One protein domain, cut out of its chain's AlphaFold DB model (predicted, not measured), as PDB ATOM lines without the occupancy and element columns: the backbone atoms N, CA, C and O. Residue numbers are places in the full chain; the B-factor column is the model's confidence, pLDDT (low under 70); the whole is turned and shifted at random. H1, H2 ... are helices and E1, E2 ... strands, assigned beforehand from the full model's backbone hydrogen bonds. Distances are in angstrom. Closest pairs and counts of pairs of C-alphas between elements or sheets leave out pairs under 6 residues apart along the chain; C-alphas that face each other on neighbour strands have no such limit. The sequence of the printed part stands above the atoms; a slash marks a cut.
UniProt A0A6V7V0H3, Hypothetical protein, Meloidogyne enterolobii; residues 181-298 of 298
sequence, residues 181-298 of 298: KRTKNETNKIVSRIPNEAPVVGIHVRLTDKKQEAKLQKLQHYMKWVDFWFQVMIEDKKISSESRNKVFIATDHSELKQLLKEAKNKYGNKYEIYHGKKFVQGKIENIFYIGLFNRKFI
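What this domain is: This is residues 181 to 298 of the 298 residues of the protein "Hypothetical protein" of Meloidogyne enterolobii (UniProt A0A6V7V0H3). A small sheet of three parallel strands, E1, E2 and E3, has two helices, H2 and H3, over one face, making two layers, while H1 lies off the sheet. Residues 275 to 298 form a long stretch with no named element, of which residues 279 to 285 stick out. The printed part has 118 residues, with three named helices and three named strands in the order H1, E1, H2, E2, H3, E3; the class is mixed, with 58 residues, under half, in named elements. The whole is compact, with a radius of gyration of the C-alphas of 15.3 A and spans of 44 by 36 by 30 A.

How they stand to each other: H1, residues 181 to 192, is not on the sheet. E1, residues 200 to 205, and E2, residues 245 to 251, are parallel at 26 degrees, with N 203 and O 248 within hydrogen-bond range at 2.9 A. E3, residues 271 to 274, is parallel to E2 at 41 degrees, with N 272 and O 245 at 2.8 A. H2, residues 219 to 235, is on the sheet at a height of 9.1 A; its closest C-alphas to E1 are Val 226 and Val 201, 6.7 A apart. H3, residues 256 to 267, is on the sheet over E2 at a height of 8.6 A, along the strands at 24 degrees on the local plane. H2 and H3 are close but not clearly touching, their closest C-alphas, Leu 219 and Ala 263, being 7.6 A apart. E1, H2, E2 and E2, H3, E3 are strand-helix-strand units, each a helix between two parallel neighbour strands, with right-handed crossovers. Every O i to N i+4 pair is within range in H1 and H3, and 12 of 13 in H2.

Where its parts are: H1 begins at C-alpha 181 (35.055, 37.183, 55.223) and is 16.2 A long. E1 is 15.8 A, H2 24.7 A, E2 19.7 A, H3 15.6 A and E3 9.3 A, ending at C-alpha 274 (29.607, 40.592, 32.355).

The domain as a whole: The C-alphas of Asp 236 and Gly 282, 46.4 A apart, are the two farthest apart. The printed part has no cut, and the link from E1 to H2, 13 residues, is long. Confidence is under 70 at residues 208 to 215 and 277 to 298.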
ATOM      1  N   LYS A 181      35.385  38.517  55.765       83.50
ATOM      2  CA  LYS A 181      35.055  37.183  55.223       83.50
ATOM      3  C   LYS A 181      33.803  37.187  54.327       83.50
ATOM      4  O   LYS A 181      33.826  36.563  53.269       83.50
ATOM      5  N   ARG A 182      32.733  37.893  54.718       81.31
ATOM      6  CA  ARG A 182      31.478  37.994  53.945       81.31
ATOM      7  C   ARG A 182      31.724  38.670  52.595       81.31
ATOM      8  O   ARG A 182      31.423  38.077  51.565       81.31
ATOM      9  N   THR A 183      32.315  39.863  52.598       81.00
ATOM     10  CA  THR A 183      32.636  40.643  51.397       81.00
ATOM     11  C   THR A 183      33.550  39.854  50.471       81.00
ATOM     12  O   THR A 183      33.235  39.700  49.298       81.00
ATOM     13  N   LYS A 184      34.628  39.259  51.001       83.69
ATOM     14  CA  LYS A 184      35.557  38.444  50.210       83.69
ATOM     15  C   LYS A 184      34.852  37.272  49.525       83.69
ATOM     16  O   LYS A 184      35.125  36.997  48.357       83.69
ATOM     17  N   ASN A 185      33.940  36.595  50.226       84.75
ATOM     18  CA  ASN A 185      33.169  35.485  49.668       84.75
ATOM     19  C   ASN A 185      32.226  35.945  48.550       84.75
ATOM     20  O   ASN A 185      32.181  35.311  47.497       84.75
ATOM     21  N   GLU A 186      31.499  37.045  48.744       80.69
ATOM     22  CA  GLU A 186      30.605  37.582  47.712       80.69
ATOM     23  C   GLU A 186      31.385  38.102  46.493       80.69
ATOM     24  O   GLU A 186      31.033  37.770  45.360       80.69
ATOM     25  N   THR A 187      32.507  38.803  46.703       79.44
ATOM     26  CA  THR A 187      33.427  39.209  45.628       79.44
ATOM     27  C   THR A 187      33.933  37.984  44.860       79.44
ATOM     28  O   THR A 187      33.878  37.962  43.632       79.44
ATOM     29  N   ASN A 188      34.376  36.930  45.556       83.06
ATOM     30  CA  ASN A 188      34.862  35.702  44.919       83.06
ATOM     31  C   ASN A 188      33.783  35.021  44.064       83.06
ATOM     32  O   ASN A 188      34.094  34.571  42.964       83.06
ATOM     33  N   LYS A 189      32.523  34.988  44.522       83.44
ATOM     34  CA  LYS A 189      31.403  34.444  43.733       83.44
ATOM     35  C   LYS A 189      31.226  35.194  42.416       83.44
ATOM     36  O   LYS A 189      31.010  34.563  41.389       83.44
ATOM     37  N   ILE A 190      31.341  36.523  42.422       78.62
ATOM     38  CA  ILE A 190      31.229  37.321  41.193       78.62
ATOM     39  C   ILE A 190      32.433  37.066  40.279       78.62
ATOM     40  O   ILE A 190      32.239  36.773  39.103       78.62
ATOM     41  N   VAL A 191      33.656  37.112  40.822       80.75
ATOM     42  CA  VAL A 191      34.894  36.867  40.058       80.75
ATOM     43  C   VAL A 191      34.884  35.485  39.408       80.75
ATOM     44  O   VAL A 191      35.265  35.370  38.252       80.75
ATOM     45  N   SER A 192      34.399  34.452  40.103       83.62
ATOM     46  CA  SER A 192      34.355  33.079  39.577       83.62
ATOM     47  C   SER A 192      33.463  32.900  38.344       83.62
ATOM     48  O   SER A 192      33.644  31.945  37.600       83.62
ATOM     49  N   ARG A 193      32.517  33.819  38.105       82.44
ATOM     50  CA  ARG A 193      31.651  33.800  36.915       82.44
ATOM     51  C   ARG A 193      32.314  34.416  35.689       82.44
ATOM     52  O   ARG A 193      31.757  34.309  34.604       82.44
ATOM     53  N   ILE A 194      33.426  35.123  35.874       80.88
ATOM     54  CA  ILE A 194      34.163  35.777  34.798       80.88
ATOM     55  C   ILE A 194      35.299  34.826  34.403       80.88
ATOM     56  O   ILE A 194      36.220  34.634  35.200       80.88
ATOM     57  N   PRO A 195      35.256  34.223  33.205       75.88
ATOM     58  CA  PRO A 195      36.232  33.215  32.818       75.88
ATOM     59  C   PRO A 195      37.632  33.835  32.665       75.88
ATOM     60  O   PRO A 195      37.791  34.874  32.013       75.88
ATOM     61  N   ASN A 196      38.644  33.220  33.282       71.12
ATOM     62  CA  ASN A 196      39.992  33.790  33.448       71.12
ATOM     63  C   ASN A 196      40.915  33.544  32.235       71.12
ATOM     64  O   ASN A 196      42.081  33.935  32.271       71.12
ATOM     65  N   GLU A 197      40.426  32.909  31.165       70.75
ATOM     66  CA  GLU A 197      41.244  32.515  30.005       70.75
ATOM     67  C   GLU A 197      41.572  33.690  29.074       70.75
ATOM     68  O   GLU A 197      42.497  33.604  28.275       70.75
ATOM     69  N   ALA A 198      40.831  34.798  29.175       72.88
ATOM     70  CA  ALA A 198      41.003  35.963  28.310       72.88
ATOM     71  C   ALA A 198      40.877  37.264  29.114       72.88
ATOM     72  O   ALA A 198      40.176  37.294  30.132       72.88
ATOM     73  N   PRO A 199      41.538  38.353  28.685       84.31
ATOM     74  CA  PRO A 199      41.426  39.626  29.374       84.31
ATOM     75  C   PRO A 199      40.009  40.188  29.262       84.31
ATOM     76  O   PRO A 199      39.312  40.016  28.263       84.31
ATOM     77  N   VAL A 200      39.608  40.893  30.313       87.94
ATOM     78  CA  VAL A 200      38.293  41.519  30.430       87.94
ATOM     79  C   VAL A 200      38.505  43.019  30.552       87.94
ATOM     80  O   VAL A 200      39.241  43.472  31.433       87.94
ATOM     81  N   VAL A 201      37.853  43.795  29.688       90.81
ATOM     82  CA  VAL A 201      37.877  45.259  29.778       90.81
ATOM     83  C   VAL A 201      36.749  45.722  30.690       90.81
ATOM     84  O   VAL A 201      35.586  45.380  30.488       90.81
ATOM     85  N   GLY A 202      37.093  46.493  31.717       91.31
ATOM     86  CA  GLY A 202      36.131  47.098  32.629       91.31
ATOM     87  C   GLY A 202      35.682  48.474  32.173       91.31
ATOM     88  O   GLY A 202      36.528  49.330  31.930       91.31
ATOM     89  N   ILE A 203      34.373  48.714  32.144       91.44
ATOM     90  CA  ILE A 203      33.806  50.056  31.993       91.44
ATOM     91  C   ILE A 203      32.902  50.388  33.179       91.44
ATOM     92  O   ILE A 203      32.155  49.543  33.673       91.44
ATOM     93  N   HIS A 204      32.976  51.637  33.634       89.06
ATOM     94  CA  HIS A 204      32.092  52.188  34.653       89.06
ATOM     95  C   HIS A 204      31.298  53.341  34.040       89.06
ATOM     96  O   HIS A 204      31.855  54.400  33.758       89.06
ATOM     97  N   VAL A 205      30.011  53.107  33.802       86.38
ATOM     98  CA  VAL A 205      29.086  54.062  33.190       86.38
ATOM     99  C   VAL A 205      28.240  54.668  34.305       86.38
ATOM    100  O   VAL A 205      27.415  53.985  34.892       86.38
ATOM    101  N   ARG A 206      28.466  55.939  34.630       79.56
ATOM    102  CA  ARG A 206      27.773  56.638  35.723       79.56
ATOM    103  C   ARG A 206      26.761  57.623  35.141       79.56
ATOM    104  O   ARG A 206      27.132  58.446  34.307       79.56
ATOM    105  N   LEU A 207      25.492  57.510  35.523       73.00
ATOM    106  CA  LEU A 207      24.345  58.112  34.830       73.00
ATOM    107  C   LEU A 207      23.406  58.915  35.749       73.00
ATOM    108  O   LEU A 207      22.736  59.828  35.258       73.00
ATOM    109  N   THR A 208      23.341  58.626  37.053       63.84
ATOM    110  CA  THR A 208      22.302  59.204  37.927       63.84
ATOM    111  C   THR A 208      22.776  60.330  38.833       63.84
ATOM    112  O   THR A 208      22.181  61.405  38.816       63.84
ATOM    113  N   ASP A 209      23.824  60.114  39.627       55.41
ATOM    114  CA  ASP A 209      24.148  60.947  40.798       55.41
ATOM    115  C   ASP A 209      25.145  62.084  40.517       55.41
ATOM    116  O   ASP A 209      25.418  62.901  41.391       55.41
ATOM    117  N   LYS A 210      25.692  62.157  39.297       62.19
ATOM    118  CA  LYS A 210      26.756  63.107  38.916       62.19
ATOM    119  C   LYS A 210      26.389  64.032  37.758       62.19
ATOM    120  O   LYS A 210      27.277  64.625  37.160       62.19
ATOM    121  N   LYS A 211      25.098  64.214  37.462       58.88
ATOM    122  CA  LYS A 211      24.639  65.102  36.372       58.88
ATOM    123  C   LYS A 211      25.122  66.555  36.516       58.88
ATOM    124  O   LYS A 211      25.278  67.231  35.508       58.88
ATOM    125  N   GLN A 212      25.370  67.013  37.746       57.88
ATOM    126  CA  GLN A 212      25.923  68.346  38.030       57.88
ATOM    127  C   GLN A 212      27.464  68.396  38.005       57.88
ATOM    128  O   GLN A 212      28.030  69.473  37.870       57.88
ATOM    129  N   GLU A 213      28.152  67.255  38.105       58.25
ATOM    130  CA  GLU A 213      29.621  67.184  38.209       58.25
ATOM    131  C   GLU A 213      30.297  66.688  36.922       58.25
ATOM    132  O   GLU A 213      31.474  66.958  36.689       58.25
ATOM    133  N   ALA A 214      29.571  65.954  36.076       62.81
ATOM    134  CA  ALA A 214      30.081  65.417  34.823       62.81
ATOM    135  C   ALA A 214      28.996  65.380  33.741       62.81
ATOM    136  O   ALA A 214      27.817  65.139  34.003       62.81
ATOM    137  N   LYS A 215      29.417  65.566  32.484       69.81
ATOM    138  CA  LYS A 215      28.532  65.414  31.325       69.81
ATOM    139  C   LYS A 215      28.127  63.950  31.164       69.81
ATOM    140  O   LYS A 215      28.980  63.064  31.199       69.81
ATOM    141  N   LEU A 216      26.841  63.714  30.917       74.31
ATOM    142  CA  LEU A 216      26.322  62.391  30.584       74.31
ATOM    143  C   LEU A 216      26.978  61.885  29.289       74.31
ATOM    144  O   LEU A 216      26.911  62.547  28.254       74.31
ATOM    145  N   GLN A 217      27.581  60.699  29.342       79.56
ATOM    146  CA  GLN A 217      28.198  60.052  28.185       79.56
ATOM    147  C   GLN A 217      27.405  58.806  27.791       79.56
ATOM    148  O   GLN A 217      27.082  57.972  28.636       79.56
ATOM    149  N   LYS A 218      27.110  58.666  26.493       86.44
ATOM    150  CA  LYS A 218      26.418  57.489  25.943       86.44
ATOM    151  C   LYS A 218      27.333  56.261  25.982       86.44
ATOM    152  O   LYS A 218      28.543  56.391  25.806       86.44
ATOM    153  N   LEU A 219      26.752  55.061  26.099       90.25
ATOM    154  CA  LEU A 219      27.491  53.787  26.118       90.25
ATOM    155  C   LEU A 219      28.476  53.649  24.944       90.25
ATOM    156  O   LEU A 219      29.603  53.199  25.128       90.25
ATOM    157  N   GLN A 220      28.074  54.099  23.755       90.88
ATOM    158  CA  GLN A 220      28.895  54.069  22.544       90.88
ATOM    159  C   GLN A 220      30.266  54.737  22.721       90.88
ATOM    160  O   GLN A 220      31.255  54.242  22.184       90.88
ATOM    161  N   HIS A 221      30.346  55.821  23.497       89.56
ATOM    162  CA  HIS A 221      31.611  56.512  23.738       89.56
ATOM    163  C   HIS A 221      32.596  55.630  24.519       89.56
ATOM    164  O   HIS A 221      33.771  55.567  24.176       89.56
ATOM    165  N   TYR A 222      32.114  54.887  25.518       91.94
ATOM    166  CA  TYR A 222      32.935  53.928  26.262       91.94
ATOM    167  C   TYR A 222      33.366  52.761  25.369       91.94
ATOM    168  O   TYR A 222      34.540  52.397  25.348       91.94
ATOM    169  N   MET A 223      32.431  52.211  24.589       93.44
ATOM    170  CA  MET A 223      32.688  51.052  23.728       93.44
ATOM    171  C   MET A 223      33.709  51.340  22.621       93.44
ATOM    172  O   MET A 223      34.470  50.447  22.265       93.44
ATOM    173  N   LYS A 224      33.819  52.590  22.154       91.44
ATOM    174  CA  LYS A 224      34.884  53.020  21.232       91.44
ATOM    175  C   LYS A 224      36.288  52.755  21.788       91.44
ATOM    176  O   LYS A 224      37.172  52.308  21.061       91.44
ATOM    177  N   TRP A 225      36.500  53.023  23.077       89.81
ATOM    178  CA  TRP A 225      37.785  52.781  23.738       89.81
ATOM    179  C   TRP A 225      38.020  51.296  24.013       89.81
ATOM    180  O   TRP A 225      39.157  50.834  23.931       89.81
ATOM    181  N   VAL A 226      36.949  50.542  24.275       92.19
ATOM    182  CA  VAL A 226      36.999  49.077  24.374       92.19
ATOM    183  C   VAL A 226      37.454  48.469  23.043       92.19
ATOM    184  O   VAL A 226      38.399  47.682  23.030       92.19
ATOM    185  N   ASP A 227      36.843  48.885  21.929       91.00
ATOM    186  CA  ASP A 227      37.211  48.450  20.577       91.00
ATOM    187  C   ASP A 227      38.689  48.725  20.286       91.00
ATOM    188  O   ASP A 227      39.421  47.827  19.869       91.00
ATOM    189  N   PHE A 228      39.135  49.955  20.553       87.31
ATOM    190  CA  PHE A 228      40.522  50.352  20.333       87.31
ATOM    191  C   PHE A 228      41.503  49.517  21.166       87.31
ATOM    192  O   PHE A 228      42.528  49.071  20.651       87.31
ATOM    193  N   TRP A 229      41.186  49.257  22.436       88.12
ATOM    194  CA  TRP A 229      42.046  48.456  23.305       88.12
ATOM    195  C   TRP A 229      42.202  47.018  22.795       88.12
ATOM    196  O   TRP A 229      43.326  46.522  22.701       88.12
ATOM    197  N   PHE A 230      41.101  46.355  22.420       89.00
ATOM    198  CA  PHE A 230      41.167  44.993  21.886       89.00
ATOM    199  C   PHE A 230      41.903  44.934  20.549       89.00
ATOM    200  O   PHE A 230      42.706  44.024  20.353       89.00
ATOM    201  N   GLN A 231      41.696  45.918  19.668       87.31
ATOM    202  CA  GLN A 231      42.429  46.015  18.407       87.31
ATOM    203  C   GLN A 231      43.946  46.034  18.646       87.31
ATOM    204  O   GLN A 231      44.664  45.212  18.079       87.31
ATOM    205  N   VAL A 232      44.429  46.910  19.535       83.38
ATOM    206  CA  VAL A 232      45.861  46.995  19.871       83.38
ATOM    207  C   VAL A 232      46.378  45.659  20.416       83.38
ATOM    208  O   VAL A 232      47.446  45.199  20.024       83.38
ATOM    209  N   MET A 233      45.614  45.000  21.288       83.69
ATOM    210  CA  MET A 233      46.031  43.743  21.913       83.69
ATOM    211  C   MET A 233      46.071  42.549  20.946       83.69
ATOM    212  O   MET A 233      46.937  41.683  21.101       83.69
ATOM    213  N   ILE A 234      45.168  42.505  19.964       85.75
ATOM    214  CA  ILE A 234      45.151  41.491  18.897       85.75
ATOM    215  C   ILE A 234      46.323  41.714  17.935       85.75
ATOM    216  O   ILE A 234      47.074  40.783  17.658       85.75
ATOM    217  N   GLU A 235      46.539  42.951  17.476       83.31
ATOM    218  CA  GLU A 235      47.665  43.297  16.592       83.31
ATOM    219  C   GLU A 235      49.026  43.020  17.252       83.31
ATOM    220  O   GLU A 235      49.979  42.601  16.597       83.31
ATOM    221  N   ASP A 236      49.104  43.201  18.572       77.69
ATOM    222  CA  ASP A 236      50.266  42.859  19.391       77.69
ATOM    223  C   ASP A 236      50.410  41.352  19.678       77.69
ATOM    224  O   ASP A 236      51.292  40.963  20.449       77.69
ATOM    225  N   LYS A 237      49.544  40.503  19.104       80.25
ATOM    226  CA  LYS A 237      49.499  39.042  19.292       80.25
ATOM    227  C   LYS A 237      49.406  38.609  20.763       80.25
ATOM    228  O   LYS A 237      49.877  37.538  21.135       80.25
ATOM    229  N   LYS A 238      48.815  39.445  21.627       76.50
ATOM    230  CA  LYS A 238      48.628  39.147  23.062       76.50
ATOM    231  C   LYS A 238      47.332  38.405  23.361       76.50
ATOM    232  O   LYS A 238      47.199  37.826  24.436       76.50
ATOM    233  N   ILE A 239      46.368  38.492  22.455       83.06
ATOM    234  CA  ILE A 239      45.067  37.834  22.540       83.06
ATOM    235  C   ILE A 239      44.789  37.242  21.160       83.06
ATOM    236  O   ILE A 239      45.114  37.872  20.153       83.06
ATOM    237  N   SER A 240      44.196  36.049  21.114       78.19
ATOM    238  CA  SER A 240      43.714  35.470  19.860       78.19
ATOM    239  C   SER A 240      42.503  36.247  19.337       78.19
ATOM    240  O   SER A 240      41.592  36.576  20.101       78.19
ATOM    241  N   SER A 241      42.466  36.486  18.027       75.00
ATOM    242  CA  SER A 241      41.294  37.028  17.329       75.00
ATOM    243  C   SER A 241      40.097  36.070  17.321       75.00
ATOM    244  O   SER A 241      38.992  36.490  17.002       75.00
ATOM    245  N   GLU A 242      40.309  34.797  17.658       73.19
ATOM    246  CA  GLU A 242      39.285  33.745  17.624       73.19
ATOM    247  C   GLU A 242      38.429  33.718  18.898       73.19
ATOM    248  O   GLU A 242      37.319  33.187  18.899       73.19
ATOM    249  N   SER A 243      38.927  34.299  19.995       72.75
ATOM    250  CA  SER A 243      38.185  34.367  21.254       72.75
ATOM    251  C   SER A 243      37.257  35.575  21.286       72.75
ATOM    252  O   SER A 243      37.623  36.678  20.878       72.75
ATOM    253  N   ARG A 244      36.052  35.389  21.824       81.94
ATOM    254  CA  ARG A 244      35.101  36.485  21.973       81.94
ATOM    255  C   ARG A 244      35.557  37.429  23.087       81.94
ATOM    256  O   ARG A 244      35.805  37.026  24.222       81.94
ATOM    257  N   ASN A 245      35.660  38.712  22.755       90.44
ATOM    258  CA  ASN A 245      36.158  39.733  23.668       90.44
ATOM    259  C   ASN A 245      35.214  39.923  24.865       90.44
ATOM    260  O   ASN A 245      33.994  39.960  24.710       90.44
ATOM    261  N   LYS A 246      35.767  40.082  26.070       89.94
ATOM    262  CA  LYS A 246      34.993  40.142  27.321       89.94
ATOM    263  C   LYS A 246      34.939  41.569  27.870       89.94
ATOM    264  O   LYS A 246      35.970  42.229  28.003       89.94
ATOM    265  N   VAL A 247      33.749  42.033  28.245       91.50
ATOM    266  CA  VAL A 247      33.533  43.367  28.830       91.50
ATOM    267  C   VAL A 247      32.781  43.243  30.144       91.50
ATOM    268  O   VAL A 247      31.730  42.612  30.201       91.50
ATOM    269  N   PHE A 248      33.293  43.871  31.200       90.25
ATOM    270  CA  PHE A 248      32.595  44.006  32.473       90.25
ATOM    271  C   PHE A 248      32.015  45.414  32.611       90.25
ATOM    272  O   PHE A 248      32.758  46.393  32.569       90.25
ATOM    273  N   ILE A 249      30.702  45.518  32.818       90.06
ATOM    274  CA  ILE A 249      29.991  46.793  32.955       90.06
ATOM    275  C   ILE A 249      29.574  47.005  34.413       90.06
ATOM    276  O   ILE A 249      28.818  46.216  34.985       90.06
ATOM    277  N   ALA A 250      30.038  48.111  34.993       88.12
ATOM    278  CA  ALA A 250      29.516  48.690  36.225       88.12
ATOM    279  C   ALA A 250      28.699  49.947  35.892       88.12
ATOM    280  O   ALA A 250      29.097  50.734  35.037       88.12
ATOM    281  N   THR A 251      27.566  50.139  36.560       85.44
ATOM    282  CA  THR A 251      26.715  51.332  36.426       85.44
ATOM    283  C   THR A 251      25.851  51.491  37.668       85.44
ATOM    284  O   THR A 251      25.736  50.558  38.470       85.44
ATOM    285  N   ASP A 252      25.229  52.658  37.806       81.00
ATOM    286  CA  ASP A 252      24.243  52.936  38.847       81.00
ATOM    287  C   ASP A 252      23.090  51.919  38.804       81.00
ATOM    288  O   ASP A 252      22.665  51.474  37.731       81.00
ATOM    289  N   HIS A 253      22.589  51.521  39.981       74.12
ATOM    290  CA  HIS A 253      21.656  50.397  40.115       74.12
ATOM    291  C   HIS A 253      20.355  50.588  39.323       74.12
ATOM    292  O   HIS A 253      19.891  49.636  38.691       74.12
ATOM    293  N   SER A 254      19.790  51.802  39.331       78.50
ATOM    294  CA  SER A 254      18.544  52.115  38.616       78.50
ATOM    295  C   SER A 254      18.681  51.931  37.103       78.50
ATOM    296  O   SER A 254      17.754  51.459  36.453       78.50
ATOM    297  N   GLU A 255      19.866  52.207  36.555       81.94
ATOM    298  CA  GLU A 255      20.119  52.194  35.111       81.94
ATOM    299  C   GLU A 255      20.635  50.846  34.603       81.94
ATOM    300  O   GLU A 255      20.624  50.576  33.399       81.94
ATOM    301  N   LEU A 256      21.063  49.959  35.509       82.94
ATOM    302  CA  LEU A 256      21.707  48.692  35.163       82.94
ATOM    303  C   LEU A 256      20.878  47.854  34.184       82.94
ATOM    304  O   LEU A 256      21.420  47.309  33.226       82.94
ATOM    305  N   LYS A 257      19.560  47.749  34.389       85.75
ATOM    306  CA  LYS A 257      18.697  46.930  33.520       85.75
ATOM    307  C   LYS A 257      18.627  47.491  32.097       85.75
ATOM    308  O   LYS A 257      18.741  46.723  31.141       85.75
ATOM    309  N   GLN A 258      18.442  48.803  31.962       87.88
ATOM    310  CA  GLN A 258      18.334  49.467  30.666       87.88
ATOM    311  C   GLN A 258      19.672  49.437  29.924       87.88
ATOM    312  O   GLN A 258      19.711  49.030  28.763       87.88
ATOM    313  N   LEU A 259      20.769  49.767  30.613       89.50
ATOM    314  CA  LEU A 259      22.104  49.777  30.024       89.50
ATOM    315  C   LEU A 259      22.529  48.383  29.550       89.50
ATOM    316  O   LEU A 259      23.077  48.243  28.462       89.50
ATOM    317  N   LEU A 260      22.240  47.329  30.322       90.56
ATOM    318  CA  LEU A 260      22.552  45.958  29.905       90.56
ATOM    319  C   LEU A 260      21.720  45.505  28.703       90.56
ATOM    320  O   LEU A 260      22.237  44.764  27.867       90.56
ATOM    321  N   LYS A 261      20.455  45.936  28.595       92.50
ATOM    322  CA  LYS A 261      19.628  45.673  27.409       92.50
ATOM    323  C   LYS A 261      20.230  46.356  26.181       92.50
ATOM    324  O   LYS A 261      20.409  45.705  25.159       92.50
ATOM    325  N   GLU A 262      20.600  47.631  26.300       94.00
ATOM    326  CA  GLU A 262      21.277  48.357  25.221       94.00
ATOM    327  C   GLU A 262      22.594  47.676  24.825       94.00
ATOM    328  O   GLU A 262      22.826  47.428  23.641       94.00
ATOM    329  N   ALA A 263      23.432  47.332  25.805       94.25
ATOM    330  CA  ALA A 263      24.734  46.726  25.572       94.25
ATOM    331  C   ALA A 263      24.612  45.373  24.860       94.25
ATOM    332  O   ALA A 263      25.302  45.134  23.872       94.25
ATOM    333  N   LYS A 264      23.701  44.502  25.310       94.25
ATOM    334  CA  LYS A 264      23.462  43.201  24.668       94.25
ATOM    335  C   LYS A 264      22.909  43.351  23.254       94.25
ATOM    336  O   LYS A 264      23.379  42.656  22.363       94.25
ATOM    337  N   ASN A 265      21.981  44.280  23.036       96.19
ATOM    338  CA  ASN A 265      21.386  44.488  21.716       96.19
ATOM    339  C   ASN A 265      22.395  45.042  20.701       96.19
ATOM    340  O   ASN A 265      22.421  44.586  19.564       96.19
ATOM    341  N   LYS A 266      23.223  46.017  21.096       96.00
ATOM    342  CA  LYS A 266      24.161  46.688  20.178       96.00
ATOM    343  C   LYS A 266      25.505  45.976  20.033       96.00
ATOM    344  O   LYS A 266      26.129  46.074  18.986       96.00
ATOM    345  N   TYR A 267      25.969  45.309  21.090       95.38
ATOM    346  CA  TYR A 267      27.344  44.809  21.196       95.38
ATOM    347  C   TYR A 267      27.427  43.320  21.552       95.38
ATOM    348  O   TYR A 267      28.523  42.764  21.613       95.38
ATOM    349  N   GLY A 268      26.293  42.651  21.778       92.06
ATOM    350  CA  GLY A 268      26.237  41.246  22.180       92.06
ATOM    351  C   GLY A 268      26.575  40.240  21.077       92.06
ATOM    352  O   GLY A 268      26.629  39.051  21.363       92.06
ATOM    353  N   ASN A 269      26.818  40.669  19.841       92.25
ATOM    354  CA  ASN A 269      27.433  39.831  18.805       92.25
ATOM    355  C   ASN A 269      28.969  39.807  18.928       92.25
ATOM    356  O   ASN A 269      29.588  38.774  18.707       92.25
ATOM    357  N   LYS A 270      29.571  40.932  19.330       91.38
ATOM    358  CA  LYS A 270      31.023  41.140  19.396       91.38
ATOM    359  C   LYS A 270      31.620  40.853  20.776       91.38
ATOM    360  O   LYS A 270      32.767  40.423  20.868       91.38
ATOM    361  N   TYR A 271      30.856  41.090  21.843       92.31
ATOM    362  CA  TYR A 271      31.354  41.064  23.218       92.31
ATOM    363  C   TYR A 271      30.556  40.142  24.132       92.31
ATOM    364  O   TYR A 271      29.326  40.158  24.137       92.31
ATOM    365  N   GLU A 272      31.239  39.354  24.958       91.38
ATOM    366  CA  GLU A 272      30.642  38.736  26.145       91.38
ATOM    367  C   GLU A 272      30.510  39.777  27.259       91.38
ATOM    368  O   GLU A 272      31.503  40.350  27.711       91.38
ATOM    369  N   ILE A 273      29.277  40.038  27.693       90.25
ATOM    370  CA  ILE A 273      28.977  41.124  28.628       90.25
ATOM    371  C   ILE A 273      28.744  40.559  30.028       90.25
ATOM    372  O   ILE A 273      27.746  39.880  30.286       90.25
ATOM    373  N   TYR A 274      29.641  40.918  30.937       88.50
ATOM    374  CA  TYR A 274      29.607  40.592  32.355       88.50
ATOM    375  C   TYR A 274      29.190  41.810  33.180       88.50
ATOM    376  O   TYR A 274      29.434  42.960  32.822       88.50
ATOM    377  N   HIS A 275      28.560  41.552  34.318       85.88
ATOM    378  CA  HIS A 275      28.200  42.562  35.307       85.88
ATOM    379  C   HIS A 275      28.027  41.877  36.666       85.88
ATOM    380  O   HIS A 275      27.793  40.671  36.745       85.88
ATOM    381  N   GLY A 276      28.117  42.623  37.762       70.00
ATOM    382  CA  GLY A 276      28.105  42.030  39.109       70.00
ATOM    383  C   GLY A 276      26.727  41.676  39.695       70.00
ATOM    384  O   GLY A 276      26.643  41.484  40.905       70.00
ATOM    385  N   LYS A 277      25.640  41.583  38.905       66.31
ATOM    386  CA  LYS A 277      24.299  41.314  39.477       66.31
ATOM    387  C   LYS A 277      24.257  39.953  40.171       66.31
ATOM    388  O   LYS A 277      24.669  38.928  39.624       66.31
ATOM    389  N   LYS A 278      23.645  39.933  41.354       50.16
ATOM    390  CA  LYS A 278      23.095  38.734  41.986       50.16
ATOM    391  C   LYS A 278      21.588  38.706  41.702       50.16
ATOM    392  O   LYS A 278      20.902  39.693  41.956       50.16
ATOM    393  N   PHE A 279      21.067  37.610  41.149       37.09
ATOM    394  CA  PHE A 279      19.664  37.262  41.374       37.09
ATOM    395  C   PHE A 279      19.585  36.802  42.831       37.09
ATOM    396  O   PHE A 279      20.146  35.769  43.183       37.09
ATOM    397  N   VAL A 280      18.967  37.608  43.687       33.22
ATOM    398  CA  VAL A 280      18.442  37.148  44.974       33.22
ATOM    399  C   VAL A 280      16.941  37.344  44.873       33.22
ATOM    400  O   VAL A 280      16.491  38.445  44.558       33.22
ATOM    401  N   GLN A 281      16.181  36.268  45.063       29.83
ATOM    402  CA  GLN A 281      14.736  36.321  45.266       29.83
ATOM    403  C   GLN A 281      14.398  37.433  46.274       29.83
ATOM    404  O   GLN A 281      14.735  37.342  47.449       29.83
ATOM    405  N   GLY A 282      13.761  38.503  45.801       29.73
ATOM    406  CA  GLY A 282      12.918  39.378  46.620       29.73
ATOM    407  C   GLY A 282      13.565  40.375  47.592       29.73
ATOM    408  O   GLY A 282      12.816  41.156  48.167       29.73
ATOM    409  N   LYS A 283      14.892  40.436  47.779       26.56
ATOM    410  CA  LYS A 283      15.524  41.493  48.603       26.56
ATOM    411  C   LYS A 283      16.711  42.141  47.894       26.56
ATOM    412  O   LYS A 283      17.728  41.503  47.631       26.56
ATOM    413  N   ILE A 284      16.559  43.428  47.580       31.72
ATOM    414  CA  ILE A 284      17.627  44.294  47.077       31.72
ATOM    415  C   ILE A 284      18.556  44.591  48.260       31.72
ATOM    416  O   ILE A 284      18.299  45.493  49.049       31.72
ATOM    417  N   GLU A 285      19.627  43.814  48.413       32.97
ATOM    418  CA  GLU A 285      20.745  44.206  49.274       32.97
ATOM    419  C   GLU A 285      21.734  45.043  48.447       32.97
ATOM    420  O   GLU A 285      22.365  44.552  47.506       32.97
ATOM    421  N   ASN A 286      21.859  46.326  48.797       39.19
ATOM    422  CA  ASN A 286      22.853  47.258  48.261       39.19
ATOM    423  C   ASN A 286      24.263  46.825  48.677       39.19
ATOM    424  O   ASN A 286      24.753  47.228  49.729       39.19
ATOM    425  N   ILE A 287      24.929  45.984  47.882       36.78
ATOM    426  CA  ILE A 287      26.284  45.516  48.200       36.78
ATOM    427  C   ILE A 287      27.183  45.563  46.949       36.78
ATOM    428  O   ILE A 287      27.092  44.728  46.057       36.78
ATOM    429  N   PHE A 288      28.066  46.570  46.955       37.69
ATOM    430  CA  PHE A 288      29.427  46.628  46.393       37.69
ATOM    431  C   PHE A 288      29.648  46.379  44.890       37.69
ATOM    432  O   PHE A 288      29.805  45.250  44.441       37.69
ATOM    433  N   TYR A 289      29.884  47.466  44.145       44.62
ATOM    434  CA  TYR A 289      30.441  47.434  42.782       44.62
ATOM    435  C   TYR A 289      31.672  48.328  42.625       44.62
ATOM    436  O   TYR A 289      31.769  49.101  41.682       44.62
ATOM    437  N   ILE A 290      32.626  48.265  43.556       37.16
ATOM    438  CA  ILE A 290      33.925  48.949  43.373       37.16
ATOM    439  C   ILE A 290      35.111  47.995  43.678       37.16
ATOM    440  O   ILE A 290      36.271  48.378  43.655       37.16
ATOM    441  N   GLY A 291      34.859  46.696  43.901       37.94
ATOM    442  CA  GLY A 291      35.893  45.738  44.334       37.94
ATOM    443  C   GLY A 291      36.564  44.878  43.253       37.94
ATOM    444  O   GLY A 291      37.511  44.162  43.569       37.94
ATOM    445  N   LEU A 292      36.113  44.894  41.995       36.28
ATOM    446  CA  LEU A 292      36.532  43.861  41.027       36.28
ATOM    447  C   LEU A 292      37.878  44.121  40.330       36.28
ATOM    448  O   LEU A 292      38.469  43.180  39.809       36.28
ATOM    449  N   PHE A 293      38.417  45.343  40.368       33.59
ATOM    450  CA  PHE A 293      39.599  45.693  39.563       33.59
ATOM    451  C   PHE A 293      40.949  45.666  40.295       33.59
ATOM    452  O   PHE A 293      41.985  45.852  39.662       33.59
ATOM    453  N   ASN A 294      40.992  45.355  41.595       36.97
ATOM    454  CA  ASN A 294      42.210  45.564  42.394       36.97
ATOM    455  C   ASN A 294      43.107  44.337  42.627       36.97
ATOM    456  O   ASN A 294      44.114  44.444  43.324       36.97
ATOM    457  N   ARG A 295      42.801  43.164  42.057       37.78
ATOM    458  CA  ARG A 295      43.573  41.938  42.364       37.78
ATOM    459  C   ARG A 295      44.842  41.726  41.528       37.78
ATOM    460  O   ARG A 295      45.643  40.874  41.899       37.78
ATOM    461  N   LYS A 296      45.062  42.488  40.448       28.41
ATOM    462  CA  LYS A 296      46.267  42.355  39.594       28.41
ATOM    463  C   LYS A 296      47.039  43.657  39.317       28.41
ATOM    464  O   LYS A 296      48.098  43.580  38.709       28.41
ATOM    465  N   PHE A 297      46.562  44.819  39.779       28.45
ATOM    466  CA  PHE A 297      47.112  46.127  39.377       28.45
ATOM    467  C   PHE A 297      47.731  46.986  40.504       28.45
ATOM    468  O   PHE A 297      48.132  48.112  40.222       28.45
ATOM    469  N   ILE A 298      47.878  46.473  41.743       31.30
ATOM    470  CA  ILE A 298      48.572  47.176  42.854       31.30
ATOM    471  C   ILE A 298      49.611  46.311  43.577       31.30
ATOM    472  O   ILE A 298      49.218  45.345  44.282       31.30
TER     473      ILE A 298